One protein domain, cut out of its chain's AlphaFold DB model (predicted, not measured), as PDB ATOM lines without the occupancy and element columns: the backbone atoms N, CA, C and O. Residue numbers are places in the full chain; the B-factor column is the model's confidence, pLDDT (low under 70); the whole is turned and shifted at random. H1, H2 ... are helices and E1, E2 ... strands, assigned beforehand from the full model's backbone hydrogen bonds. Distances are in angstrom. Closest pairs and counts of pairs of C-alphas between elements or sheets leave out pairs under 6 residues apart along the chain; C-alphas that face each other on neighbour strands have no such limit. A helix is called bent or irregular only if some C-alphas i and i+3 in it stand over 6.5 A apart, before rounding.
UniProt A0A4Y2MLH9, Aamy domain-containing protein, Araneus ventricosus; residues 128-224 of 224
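AT A GLANCE: This is residues 128 to 224 of the 224 residues of the protein "Aamy domain-containing protein" of Araneus ventricosus (UniProt A0A4Y2MLH9). A small wall of three short parallel strands has helix H1 beside E1 and E2 and helix H3 beside E2 and E3, both only grazing it. Little H2 sits at H3's first end, and a long tail runs off, its residues 214 to 219 sticking out. The 97 printed residues hold E1, H1, E2, H2, H3, E3 in that order, a mixed class with 43 residues in named elements, under half. The sheet order is E1, E2, E3; the whole is only just compact, close to loose, with radius of gyration of the C-alphas 15.0 A and spans of 55 by 31 by 21 A.

HOW THE PARTS SIT: Start at E1, residues 128 to 132, parallel to E2, residues 164 to 167, at 32 degrees; N 165 and O 129 are 2.7 A apart. E3, residues 198 to 200, is parallel to E2 at 28 degrees, with N 200 and O 166 2.8 A apart. H1, residues 144 to 156, grazes the sheet with residues 147 to 155; its closest C-alphas to E1 are Ile 151 and Ala 131, 7.8 A. H3, residues 182 to 194, grazes it with residues 189 to 193; the closest C-alphas to E3 are Leu 192 and Phe 199, 6.3 A. H1 and H3 are apart. H2, residues 176 to 180, and H3 only just touch, only at the corner, with 3 pairs of C-alphas within 8 A, H3 with residues 184 to 185 alone; the closest C-alphas are Asn 177 and Asn 185, 5.6 A. E1, H1, E2 and E2, H2, H3, E3 are strand-helix-strand units, parallel neighbour strands joined through helices, both crossovers right-handed. Every O i to N i+4 pair is within hydrogen-bond range in H1 and H2, and 7 of 9 in H3.

IN THESE COORDINATES: Find C-alpha 128 at (194.117, 230.424, 185.186), where E1 begins, 13.3 A long. H1 spans 18.3 A, E2 9.6 A, H2 6.3 A and H3 20.4 A; H3 is only just irregular, with C-alphas 183 and 186 7.0 A apart. E3, 7.0 A, ends at C-alpha 200 (200.829, 220.443, 183.771).

THE WHOLE: The C-alphas of Ala 159 and Ile 216, the two farthest apart, are 54.6 A apart. The printed part has no cut, and the link E1 to H1 is long, 11 residues. Residues 201 to 224 hold no named element. The model's pLDDT is under 70 at residues 136 to 143 and 218 to 224.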
ATOM      1  N   MET A 128     193.301 231.474 184.572       95.19
ATOM      2  CA  MET A 128     194.117 230.424 185.186       95.19
ATOM      3  C   MET A 128     195.440 230.986 185.704       95.19
ATOM      4  O   MET A 128     195.971 231.961 185.164       95.19
ATOM      5  N   VAL A 129     195.995 230.338 186.727       95.31
ATOM      6  CA  VAL A 129     197.294 230.706 187.299       95.31
ATOM      7  C   VAL A 129     198.241 229.522 187.267       95.31
ATOM      8  O   VAL A 129     197.903 228.455 187.758       95.31
ATOM      9  N   ASP A 130     199.441 229.733 186.745       95.25
ATOM     10  CA  ASP A 130     200.538 228.774 186.782       95.25
ATOM     11  C   ASP A 130     201.292 228.851 188.112       95.25
ATOM     12  O   ASP A 130     201.720 229.931 188.525       95.25
ATOM     13  N   ALA A 131     201.485 227.716 188.776       94.25
ATOM     14  CA  ALA A 131     202.212 227.621 190.034       94.25
ATOM     15  C   ALA A 131     203.255 226.499 189.971       94.25
ATOM     16  O   ALA A 131     202.916 225.320 189.832       94.25
ATOM     17  N   SER A 132     204.526 226.882 190.110       91.44
ATOM     18  CA  SER A 132     205.649 225.948 190.189       91.44
ATOM     19  C   SER A 132     205.785 225.395 191.604       91.44
ATOM     20  O   SER A 132     205.739 226.154 192.570       91.44
ATOM     21  N   LEU A 133     205.961 224.080 191.721       89.12
ATOM     22  CA  LEU A 133     206.265 223.393 192.972       89.12
ATOM     23  C   LEU A 133     207.721 222.945 192.976       89.12
ATOM     24  O   LEU A 133     208.144 222.108 192.169       89.12
ATOM     25  N   ASN A 134     208.489 223.467 193.926       82.25
ATOM     26  CA  ASN A 134     209.914 223.204 194.010       82.25
ATOM     27  C   ASN A 134     210.195 222.019 194.930       82.25
ATOM     28  O   ASN A 134     210.381 222.158 196.140       82.25
ATOM     29  N   LEU A 135     210.319 220.833 194.332       74.62
ATOM     30  CA  LEU A 135     210.749 219.640 195.056       74.62
ATOM     31  C   LEU A 135     212.240 219.721 195.391       74.62
ATOM     32  O   LEU A 135     213.096 219.264 194.635       74.62
ATOM     33  N   LYS A 136     212.561 220.313 196.541       65.31
ATOM     34  CA  LYS A 136     213.910 220.266 197.106       65.31
ATOM     35  C   LYS A 136     214.034 219.030 197.989       65.31
ATOM     36  O   LYS A 136     213.428 218.965 199.057       65.31
ATOM     37  N   SER A 137     214.841 218.066 197.558       58.03
ATOM     38  CA  SER A 137     215.259 216.953 198.408       58.03
ATOM     39  C   SER A 137     216.336 217.456 199.369       58.03
ATOM     40  O   SER A 137     217.495 217.599 198.993       58.03
ATOM     41  N   ASN A 138     215.953 217.797 200.600       55.28
ATOM     42  CA  ASN A 138     216.909 218.054 201.684       55.28
ATOM     43  C   ASN A 138     216.807 216.958 202.758       55.28
ATOM     44  O   ASN A 138     216.780 217.248 203.953       55.28
ATOM     45  N   GLY A 139     216.665 215.698 202.323       59.22
ATOM     46  CA  GLY A 139     216.487 214.525 203.184       59.22
ATOM     47  C   GLY A 139     215.192 213.755 202.900       59.22
ATOM     48  O   GLY A 139     214.772 213.648 201.753       59.22
ATOM     49  N   SER A 140     214.570 213.204 203.950       53.88
ATOM     50  CA  SER A 140     213.360 212.363 203.876       53.88
ATOM     51  C   SER A 140     212.035 213.131 203.782       53.88
ATOM     52  O   SER A 140     211.009 212.523 203.488       53.88
ATOM     53  N   ASP A 141     212.038 214.444 204.039       56.03
ATOM     54  CA  ASP A 141     210.825 215.268 204.073       56.03
ATOM     55  C   ASP A 141     210.667 216.091 202.789       56.03
ATOM     56  O   ASP A 141     211.340 217.103 202.577       56.03
ATOM     57  N   LEU A 142     209.702 215.701 201.955       62.00
ATOM     58  CA  LEU A 142     209.186 216.524 200.862       62.00
ATOM     59  C   LEU A 142     208.254 217.602 201.441       62.00
ATOM     60  O   LEU A 142     207.074 217.363 201.694       62.00
ATOM     61  N   ARG A 143     208.774 218.815 201.663       66.81
ATOM     62  CA  ARG A 143     208.004 219.955 202.204       66.81
ATOM     63  C   ARG A 143     207.151 220.660 201.143       66.81
ATOM     64  O   ARG A 143     207.293 221.854 200.921       66.81
ATOM     65  N   ILE A 144     206.242 219.923 200.515       77.75
ATOM     66  CA  ILE A 144     205.351 220.450 199.463       77.75
ATOM     67  C   ILE A 144     204.096 221.083 200.071       77.75
ATOM     68  O   ILE A 144     203.586 222.079 199.570       77.75
ATOM     69  N   GLY A 145     203.612 220.534 201.192       82.44
ATOM     70  CA  GLY A 145     202.370 220.992 201.820       82.44
ATOM     71  C   GLY A 145     202.399 222.464 202.245       82.44
ATOM     72  O   GLY A 145     201.383 223.139 202.131       82.44
ATOM     73  N   GLY A 146     203.560 222.971 202.682       85.75
ATOM     74  CA  GLY A 146     203.733 224.388 203.012       85.75
ATOM     75  C   GLY A 146     203.614 225.289 201.782       85.75
ATOM     76  O   GLY A 146     202.806 226.206 201.786       85.75
ATOM     77  N   GLU A 147     204.340 224.968 200.706       88.25
ATOM     78  CA  GLU A 147     204.323 225.737 199.451       88.25
ATOM     79  C   GLU A 147     202.920 225.773 198.825       88.25
ATOM     80  O   GLU A 147     202.423 226.841 198.470       88.25
ATOM     81  N   VAL A 148     202.235 224.624 198.775       90.75
ATOM     82  CA  VAL A 148     200.852 224.538 198.277       90.75
ATOM     83  C   VAL A 148     199.910 225.392 199.121       90.75
ATOM     84  O   VAL A 148     199.088 226.129 198.573       90.75
ATOM     85  N   GLU A 149     200.008 225.309 200.448       91.00
ATOM     86  CA  GLU A 149     199.124 226.061 201.336       91.00
ATOM     87  C   GLU A 149     199.398 227.569 201.281       91.00
ATOM     88  O   GLU A 149     198.453 228.355 201.299       91.00
ATOM     89  N   ASP A 150     200.655 227.985 201.143       91.50
ATOM     90  CA  ASP A 150     201.033 229.393 201.005       91.50
ATOM     91  C   ASP A 150     200.487 229.993 199.701       91.50
ATOM     92  O   ASP A 150     199.899 231.079 199.709       91.50
ATOM     93  N   ILE A 151     200.605 229.264 198.586       92.81
ATOM     94  CA  ILE A 151     200.048 229.679 197.290       92.81
ATOM     95  C   ILE A 151     198.517 229.735 197.368       92.81
ATOM     96  O   ILE A 151     197.909 230.711 196.924       92.81
ATOM     97  N   ARG A 152     197.867 228.732 197.969       92.38
ATOM     98  CA  ARG A 152     196.405 228.742 198.137       92.38
ATOM     99  C   ARG A 152     195.946 229.915 198.995       92.38
ATOM    100  O   ARG A 152     195.050 230.641 198.573       92.38
ATOM    101  N   LYS A 153     196.578 230.147 200.149       92.94
ATOM    102  CA  LYS A 153     196.263 231.277 201.037       92.94
ATOM    103  C   LYS A 153     196.377 232.610 200.313       92.94
ATOM    104  O   LYS A 153     195.465 233.431 200.417       92.94
ATOM    105  N   PHE A 154     197.439 232.789 199.527       92.94
ATOM    106  CA  PHE A 154     197.623 233.975 198.697       92.94
ATOM    107  C   PHE A 154     196.433 234.211 197.764       92.94
ATOM    108  O   PHE A 154     195.925 235.322 197.686       92.94
ATOM    109  N   TRP A 155     195.944 233.183 197.073       91.56
ATOM    110  CA  TRP A 155     194.848 233.356 196.118       91.56
ATOM    111  C   TRP A 155     193.460 233.442 196.760       91.56
ATOM    112  O   TRP A 155     192.562 234.056 196.184       91.56
ATOM    113  N   THR A 156     193.278 232.890 197.962       90.00
ATOM    114  CA  THR A 156     192.011 232.984 198.711       90.00
ATOM    115  C   THR A 156     191.735 234.369 199.299       90.00
ATOM    116  O   THR A 156     190.625 234.616 199.762       90.00
ATOM    117  N   GLN A 157     192.714 235.281 199.285       87.56
ATOM    118  CA  GLN A 157     192.516 236.657 199.756       87.56
ATOM    119  C   GLN A 157     191.692 237.511 198.776       87.56
ATOM    120  O   GLN A 157     191.180 238.565 199.150       87.56
ATOM    121  N   PHE A 158     191.578 237.075 197.519       86.00
ATOM    122  CA  PHE A 158     190.832 237.775 196.480       86.00
ATOM    123  C   PHE A 158     189.384 237.287 196.420       86.00
ATOM    124  O   PHE A 158     189.088 236.132 196.713       86.00
ATOM    125  N   ALA A 159     188.473 238.159 195.979       81.19
ATOM    126  CA  ALA A 159     187.054 237.816 195.830       81.19
ATOM    127  C   ALA A 159     186.812 236.671 194.827       81.19
ATOM    128  O   ALA A 159     185.832 235.938 194.942       81.19
ATOM    129  N   PHE A 160     187.709 236.521 193.851       84.38
ATOM    130  CA  PHE A 160     187.710 235.434 192.884       84.38
ATOM    131  C   PHE A 160     189.081 234.760 192.881       84.38
ATOM    132  O   PHE A 160     190.101 235.422 192.683       84.38
ATOM    133  N   THR A 161     189.094 233.443 193.081       86.75
ATOM    134  CA  THR A 161     190.298 232.619 192.970       86.75
ATOM    135  C   THR A 161     190.270 231.883 191.630       86.75
ATOM    136  O   THR A 161     189.448 230.974 191.471       86.75
ATOM    137  N   PRO A 162     191.134 232.245 190.665       91.12
ATOM    138  CA  PRO A 162     191.251 231.486 189.427       91.12
ATOM    139  C   PRO A 162     191.762 230.061 189.718       91.12
ATOM    140  O   PRO A 162     192.560 229.871 190.645       91.12
ATOM    141  N   PRO A 163     191.329 229.046 188.949       93.38
ATOM    142  CA  PRO A 163     191.909 227.711 189.005       93.38
ATOM    143  C   PRO A 163     193.435 227.738 188.861       93.38
ATOM    144  O   PRO A 163     193.983 228.381 187.963       93.38
ATOM    145  N   ILE A 164     194.113 227.010 189.748       95.44
ATOM    146  CA  ILE A 164     195.570 226.888 189.744       95.44
ATOM    147  C   ILE A 164     195.966 225.692 188.876       95.44
ATOM    148  O   ILE A 164     195.379 224.612 188.984       95.44
ATOM    149  N   VAL A 165     196.962 225.899 188.023       95.75
ATOM    150  CA  VAL A 165     197.683 224.880 187.271       95.75
ATOM    151  C   VAL A 165     198.992 224.618 187.992       95.75
ATOM    152  O   VAL A 165     199.866 225.479 188.047       95.75
ATOM    153  N   TRP A 166     199.123 223.428 188.559       95.44
ATOM    154  CA  TRP A 166     200.340 223.011 189.237       95.44
ATOM    155  C   TRP A 166     201.311 222.397 188.237       95.44
ATOM    156  O   TRP A 166     200.919 221.553 187.428       95.44
ATOM    157  N   HIS A 167     202.585 222.748 188.329       93.56
ATOM    158  CA  HIS A 167     203.645 222.056 187.607       93.56
ATOM    159  C   HIS A 167     204.869 221.873 188.503       93.56
ATOM    160  O   HIS A 167     205.081 222.611 189.460       93.56
ATOM    161  N   MET A 168     205.686 220.870 188.196       90.06
ATOM    162  CA  MET A 168     206.946 220.613 188.907       90.06
ATOM    163  C   MET A 168     208.165 220.801 188.003       90.06
ATOM    164  O   MET A 168     209.286 220.861 188.494       90.06
ATOM    165  N   GLY A 169     207.982 220.872 186.686       87.50
ATOM    166  CA  GLY A 169     209.063 220.957 185.712       87.50
ATOM    167  C   GLY A 169     208.794 222.041 184.682       87.50
ATOM    168  O   GLY A 169     207.647 222.294 184.315       87.50
ATOM    169  N   SER A 170     209.861 222.674 184.216       86.88
ATOM    170  CA  SER A 170     209.840 223.613 183.102       86.88
ATOM    171  C   SER A 170     211.157 223.548 182.326       86.88
ATOM    172  O   SER A 170     212.127 222.928 182.767       86.88
ATOM    173  N   VAL A 171     211.190 224.244 181.192       85.31
ATOM    174  CA  VAL A 171     212.390 224.474 180.369       85.31
ATOM    175  C   VAL A 171     213.550 225.113 181.149       85.31
ATOM    176  O   VAL A 171     214.702 224.877 180.812       85.31
ATOM    177  N   GLU A 172     213.269 225.873 182.207       81.50
ATOM    178  CA  GLU A 172     214.282 226.599 182.996       81.50
ATOM    179  C   GLU A 172     214.813 225.789 184.186       81.50
ATOM    180  O   GLU A 172     215.696 226.236 184.914       81.50
ATOM    181  N   THR A 173     214.262 224.600 184.423       83.06
ATOM    182  CA  THR A 173     214.605 223.773 185.582       83.06
ATOM    183  C   THR A 173     215.290 222.484 185.148       83.06
ATOM    184  O   THR A 173     214.939 221.913 184.120       83.06
ATOM    185  N   MET A 174     216.213 221.976 185.973       84.25
ATOM    186  CA  MET A 174     216.729 220.602 185.838       84.25
ATOM    187  C   MET A 174     215.578 219.598 185.801       84.25
ATOM    188  O   MET A 174     214.581 219.810 186.486       84.25
ATOM    189  N   ARG A 175     215.708 218.494 185.069       87.25
ATOM    190  CA  ARG A 175     214.667 217.457 184.968       87.25
ATOM    191  C   ARG A 175     214.186 216.965 186.330       87.25
ATOM    192  O   ARG A 175     214.990 216.784 187.246       87.25
ATOM    193  N   LEU A 176     212.884 216.681 186.455       86.62
ATOM    194  CA  LEU A 176     212.283 216.231 187.717       86.62
ATOM    195  C   LEU A 176     213.045 215.035 188.296       86.62
ATOM    196  O   LEU A 176     213.513 215.102 189.433       86.62
ATOM    197  N   ASN A 177     213.258 214.002 187.478       87.25
ATOM    198  CA  ASN A 177     213.938 212.778 187.890       87.25
ATOM    199  C   ASN A 177     215.404 213.007 188.313       87.25
ATOM    200  O   ASN A 177     215.895 212.356 189.235       87.25
ATOM    201  N   SER A 178     216.092 213.977 187.703       85.00
ATOM    202  CA  SER A 178     217.455 214.366 188.092       85.00
ATOM    203  C   SER A 178     217.510 215.093 189.441       85.00
ATOM    204  O   SER A 178     218.517 215.005 190.136       85.00
ATOM    205  N   ARG A 179     216.436 215.788 189.846       83.88
ATOM    206  CA  ARG A 179     216.381 216.537 191.118       83.88
ATOM    207  C   ARG A 179     215.965 215.690 192.319       83.88
ATOM    208  O   ARG A 179     216.458 215.927 193.420       83.88
ATOM    209  N   ILE A 180     215.025 214.760 192.133       80.00
ATOM    210  CA  ILE A 180     214.430 213.980 193.238       80.00
ATOM    211  C   ILE A 180     214.874 212.512 193.281       80.00
ATOM    212  O   ILE A 180     214.651 211.846 194.292       80.00
ATOM    213  N   GLY A 181     215.513 212.020 192.216       73.12
ATOM    214  CA  GLY A 181     215.958 210.635 192.085       73.12
ATOM    215  C   GLY A 181     214.876 209.672 191.574       73.12
ATOM    216  O   GLY A 181     213.677 209.890 191.765       73.12
ATOM    217  N   GLY A 182     215.348 208.578 190.959       70.19
ATOM    218  CA  GLY A 182     214.577 207.584 190.190       70.19
ATOM    219  C   GLY A 182     213.237 207.168 190.788       70.19
ATOM    220  O   GLY A 182     212.198 207.262 190.136       70.19
ATOM    221  N   ASP A 183     213.262 206.725 192.042       76.06
ATOM    222  CA  ASP A 183     212.108 206.063 192.659       76.06
ATOM    223  C   ASP A 183     210.994 207.047 193.066       76.06
ATOM    224  O   ASP A 183     209.838 206.653 193.229       76.06
ATOM    225  N   SER A 184     211.305 208.344 193.178       83.12
ATOM    226  CA  SER A 184     210.360 209.376 193.630       83.12
ATOM    227  C   SER A 184     209.586 210.042 192.487       83.12
ATOM    228  O   SER A 184     208.598 210.731 192.746       83.12
ATOM    229  N   ASN A 185     209.989 209.835 191.226       86.56
ATOM    230  CA  ASN A 185     209.370 210.476 190.058       86.56
ATOM    231  C   ASN A 185     207.877 210.165 189.936       86.56
ATOM    232  O   ASN A 185     207.047 211.063 189.812       86.56
ATOM    233  N   MET A 186     207.524 208.887 190.058       87.81
ATOM    234  CA  MET A 186     206.134 208.455 189.969       87.81
ATOM    235  C   MET A 186     205.297 209.033 191.118       87.81
ATOM    236  O   MET A 186     204.203 209.536 190.889       87.81
ATOM    237  N   ALA A 187     205.829 209.035 192.346       88.25
ATOM    238  CA  ALA A 187     205.143 209.607 193.504       88.25
ATOM    239  C   ALA A 187     204.893 211.119 193.349       88.25
ATOM    240  O   ALA A 187     203.813 211.598 193.694       88.25
ATOM    241  N   ALA A 188     205.854 211.857 192.785       88.38
ATOM    242  CA  ALA A 188     205.710 213.278 192.485       88.38
ATOM    243  C   ALA A 188     204.604 213.540 191.449       88.38
ATOM    244  O   ALA A 188     203.751 214.400 191.668       88.38
ATOM    245  N   LEU A 189     204.556 212.754 190.367       89.94
ATOM    246  CA  LEU A 189     203.489 212.851 189.368       89.94
ATOM    247  C   LEU A 189     202.120 212.490 189.955       89.94
ATOM    248  O   LEU A 189     201.156 213.219 189.738       89.94
ATOM    249  N   PHE A 190     202.028 211.423 190.754       91.06
ATOM    250  CA  PHE A 190     200.783 211.073 191.445       91.06
ATOM    251  C   PHE A 190     200.307 212.204 192.352       91.06
ATOM    252  O   PHE A 190     199.139 212.583 192.285       91.06
ATOM    253  N   LEU A 191     201.199 212.788 193.153       89.75
ATOM    254  CA  LEU A 191     200.858 213.936 193.985       89.75
ATOM    255  C   LEU A 191     200.310 215.091 193.143       89.75
ATOM    256  O   LEU A 191     199.280 215.659 193.496       89.75
ATOM    257  N   LEU A 192     200.959 215.398 192.018       91.44
ATOM    258  CA  LEU A 192     200.539 216.461 191.114       91.44
ATOM    259  C   LEU A 192     199.100 216.253 190.598       91.44
ATOM    260  O   LEU A 192     198.338 217.213 190.526       91.44
ATOM    261  N   THR A 193     198.697 215.005 190.324       92.12
ATOM    262  CA  THR A 193     197.321 214.675 189.892       92.12
ATOM    263  C   THR A 193     196.264 214.771 190.997       92.12
ATOM    264  O   THR A 193     195.075 214.855 190.696       92.12
ATOM    265  N   ILE A 194     196.673 214.745 192.269       93.25
ATOM    266  CA  ILE A 194     195.770 214.788 193.432       93.25
ATOM    267  C   ILE A 194     195.520 216.234 193.890       93.25
ATOM    268  O   ILE A 194     194.530 216.507 194.575       93.25
ATOM    269  N   LEU A 195     196.402 217.172 193.532       92.31
ATOM    270  CA  LEU A 195     196.271 218.570 193.931       92.31
ATOM    271  C   LEU A 195     195.016 219.229 193.324       92.31
ATOM    272  O   LEU A 195     194.648 218.951 192.183       92.31
ATOM    273  N   PRO A 196     194.350 220.132 194.071       91.12
ATOM    274  CA  PRO A 196     193.134 220.782 193.604       91.12
ATOM    275  C   PRO A 196     193.435 221.768 192.473       91.12
ATOM    276  O   PRO A 196     194.271 222.658 192.630       91.12
ATOM    277  N   GLY A 197     192.696 221.661 191.370       91.69
ATOM    278  CA  GLY A 197     192.866 222.509 190.193       91.69
ATOM    279  C   GLY A 197     193.186 221.672 188.962       91.69
ATOM    280  O   GLY A 197     192.572 220.634 188.735       91.69
ATOM    281  N   SER A 198     194.121 222.148 188.152       93.94
ATOM    282  CA  SER A 198     194.673 221.414 187.013       93.94
ATOM    283  C   SER A 198     196.158 221.162 187.234       93.94
ATOM    284  O   SER A 198     196.784 221.780 188.094       93.94
ATOM    285  N   PHE A 199     196.734 220.264 186.447       94.25
ATOM    286  CA  PHE A 199     198.165 220.020 186.461       94.25
ATOM    287  C   PHE A 199     198.751 220.103 185.058       94.25
ATOM    288  O   PHE A 199     198.065 219.852 184.069       94.25
ATOM    289  N   SER A 200     200.034 220.439 184.989       93.81
ATOM    290  CA  SER A 200     200.829 220.443 183.771       93.81
ATOM    291  C   SER A 200     202.106 219.642 184.007       93.81
ATOM    292  O   SER A 200     202.820 219.854 184.990       93.81
ATOM    293  N   THR A 201     202.382 218.696 183.113       92.88
ATOM    294  CA  THR A 201     203.596 217.872 183.132       92.88
ATOM    295  C   THR A 201     204.541 218.325 182.030       92.88
ATOM    296  O   THR A 201     204.125 218.495 180.882       92.88
ATOM    297  N   PHE A 202     205.823 218.484 182.350       93.19
ATOM    298  CA  PHE A 202     206.834 218.768 181.339       93.19
ATOM    299  C   PHE A 202     207.179 217.489 180.570       93.19
ATOM    300  O   PHE A 202     207.356 216.434 181.175       93.19
ATOM    301  N   TYR A 203     207.265 217.576 179.238       94.12
ATOM    302  CA  TYR A 203     207.450 216.408 178.367       94.12
ATOM    303  C   TYR A 203     208.640 215.559 178.817       94.12
ATOM    304  O   TYR A 203     209.721 216.099 179.015       94.12
ATOM    305  N   GLY A 204     208.492 214.250 178.940       91.69
ATOM    306  CA  GLY A 204     209.547 213.357 179.399       91.69
ATOM    307  C   GLY A 204     209.560 213.113 180.911       91.69
ATOM    308  O   GLY A 204     210.122 212.105 181.336       91.69
ATOM    309  N   ASP A 205     208.926 213.955 181.735       90.56
ATOM    310  CA  ASP A 205     208.810 213.670 183.172       90.56
ATOM    311  C   ASP A 205     207.943 212.418 183.404       90.56
ATOM    312  O   ASP A 205     208.229 211.629 184.305       90.56
ATOM    313  N   GLU A 206     206.961 212.148 182.535       91.38
ATOM    314  CA  GLU A 206     206.107 210.955 182.570       91.38
ATOM    315  C   GLU A 206     206.863 209.634 182.353       91.38
ATOM    316  O   GLU A 206     206.446 208.596 182.867       91.38
ATOM    317  N   ILE A 207     207.995 209.672 181.641       91.31
ATOM    318  CA  ILE A 207     208.893 208.519 181.445       91.31
ATOM    319  C   ILE A 207     210.130 208.571 182.353       91.31
ATOM    320  O   ILE A 207     211.009 207.718 182.248       91.31
ATOM    321  N   GLY A 208     210.224 209.570 183.237       89.12
ATOM    322  CA  GLY A 208     211.378 209.760 184.113       89.12
ATOM    323  C   GLY A 208     212.649 210.165 183.367       89.12
ATOM    324  O   GLY A 208     213.742 209.731 183.735       89.12
ATOM    325  N   MET A 209     212.535 210.982 182.319       91.00
ATOM    326  CA  MET A 209     213.692 211.472 181.575       91.00
ATOM    327  C   MET A 209     214.627 212.279 182.486       91.00
ATOM    328  O   MET A 209     214.185 213.074 183.316       91.00
ATOM    329  N   GLN A 210     215.930 212.056 182.333       88.81
ATOM    330  CA  GLN A 210     216.979 212.725 183.101       88.81
ATOM    331  C   GLN A 210     217.677 213.782 182.252       88.81
ATOM    332  O   GLN A 210     217.613 213.761 181.021       88.81
ATOM    333  N   ASP A 211     218.332 214.720 182.927       86.25
ATOM    334  CA  ASP A 211     219.178 215.712 182.279       86.25
ATOM    335  C   ASP A 211     220.306 215.043 181.486       86.25
ATOM    336  O   ASP A 211     220.904 214.054 181.916       86.25
ATOM    337  N   SER A 212     220.624 215.619 180.328       82.88
ATOM    338  CA  SER A 212     221.776 215.187 179.547       82.88
ATOM    339  C   SER A 212     223.054 215.725 180.185       82.88
ATOM    340  O   SER A 212     223.242 216.938 180.297       82.88
ATOM    341  N   ILE A 213     223.956 214.819 180.547       78.62
ATOM    342  CA  ILE A 213     225.284 215.154 181.063       78.62
ATOM    343  C   ILE A 213     226.279 215.037 179.911       78.62
ATOM    344  O   ILE A 213     226.302 214.029 179.202       78.62
ATOM    345  N   ASP A 214     227.091 216.069 179.704       74.94
ATOM    346  CA  ASP A 214     228.212 215.995 178.775       74.94
ATOM    347  C   ASP A 214     229.310 215.112 179.384       74.94
ATOM    348  O   ASP A 214     229.860 215.417 180.441       74.94
ATOM    349  N   LEU A 215     229.629 213.996 178.728       71.19
ATOM    350  CA  LEU A 215     230.605 213.019 179.225       71.19
ATOM    351  C   LEU A 215     232.037 213.574 179.288       71.19
ATOM    352  O   LEU A 215     232.866 213.013 180.001       71.19
ATOM    353  N   ILE A 216     232.343 214.640 178.542       74.88
ATOM    354  CA  ILE A 216     233.690 215.220 178.482       74.88
ATOM    355  C   ILE A 216     233.879 216.252 179.595       74.88
ATOM    356  O   ILE A 216     234.920 216.266 180.249       74.88
ATOM    357  N   THR A 217     232.881 217.109 179.824       72.12
ATOM    358  CA  THR A 217     232.966 218.186 180.824       72.12
ATOM    359  C   THR A 217     232.330 217.816 182.162       72.12
ATOM    360  O   THR A 217     232.560 218.501 183.152       72.12
ATOM    361  N   SER A 218     231.567 216.716 182.223       62.28
ATOM    362  CA  SER A 218     230.700 216.348 183.357       62.28
ATOM    363  C   SER A 218     229.682 217.433 183.731       62.28
ATOM    364  O   SER A 218     229.114 217.405 184.823       62.28
ATOM    365  N   GLU A 219     229.432 218.384 182.832       64.25
ATOM    366  CA  GLU A 219     228.453 219.444 183.034       64.25
ATOM    367  C   GLU A 219     227.085 219.003 182.516       64.25
ATOM    368  O   GLU A 219     226.954 218.335 181.485       64.25
ATOM    369  N   VAL A 220     226.042 219.400 183.239       60.47
ATOM    370  CA  VAL A 220     224.665 219.264 182.770       60.47
ATOM    371  C   VAL A 220     224.447 220.299 181.674       60.47
ATOM    372  O   VAL A 220     224.512 221.501 181.936       60.47
ATOM    373  N   ARG A 221     224.170 219.856 180.443       52.78
ATOM    374  CA  ARG A 221     223.783 220.782 179.374       52.78
ATOM    375  C   ARG A 221     222.351 221.238 179.620       52.78
ATOM    376  O   ARG A 221     221.404 220.554 179.244       52.78
ATOM    377  N   GLN A 222     222.197 222.403 180.239       46.47
ATOM    378  CA  GLN A 222     220.950 223.151 180.142       46.47
ATOM    379  C   GLN A 222     220.904 223.778 178.746       46.47
ATOM    380  O   GLN A 222     221.828 224.486 178.350       46.47
ATOM    381  N   ASN A 223     219.885 223.425 177.962       38.59
ATOM    382  CA  ASN A 223     219.709 223.983 176.625       38.59
ATOM    383  C   ASN A 223     219.551 225.509 176.719       38.59
ATOM    384  O   ASN A 223     218.775 225.998 177.539       38.59
ATOM    385  N   ILE A 224     220.315 226.203 175.874       34.03
ATOM    386  CA  ILE A 224     220.194 227.631 175.542       34.03
ATOM    387  C   ILE A 224     218.846 227.880 174.860       34.03
ATOM    388  O   ILE A 224     218.450 227.012 174.045       34.03
TER     389      ILE A 224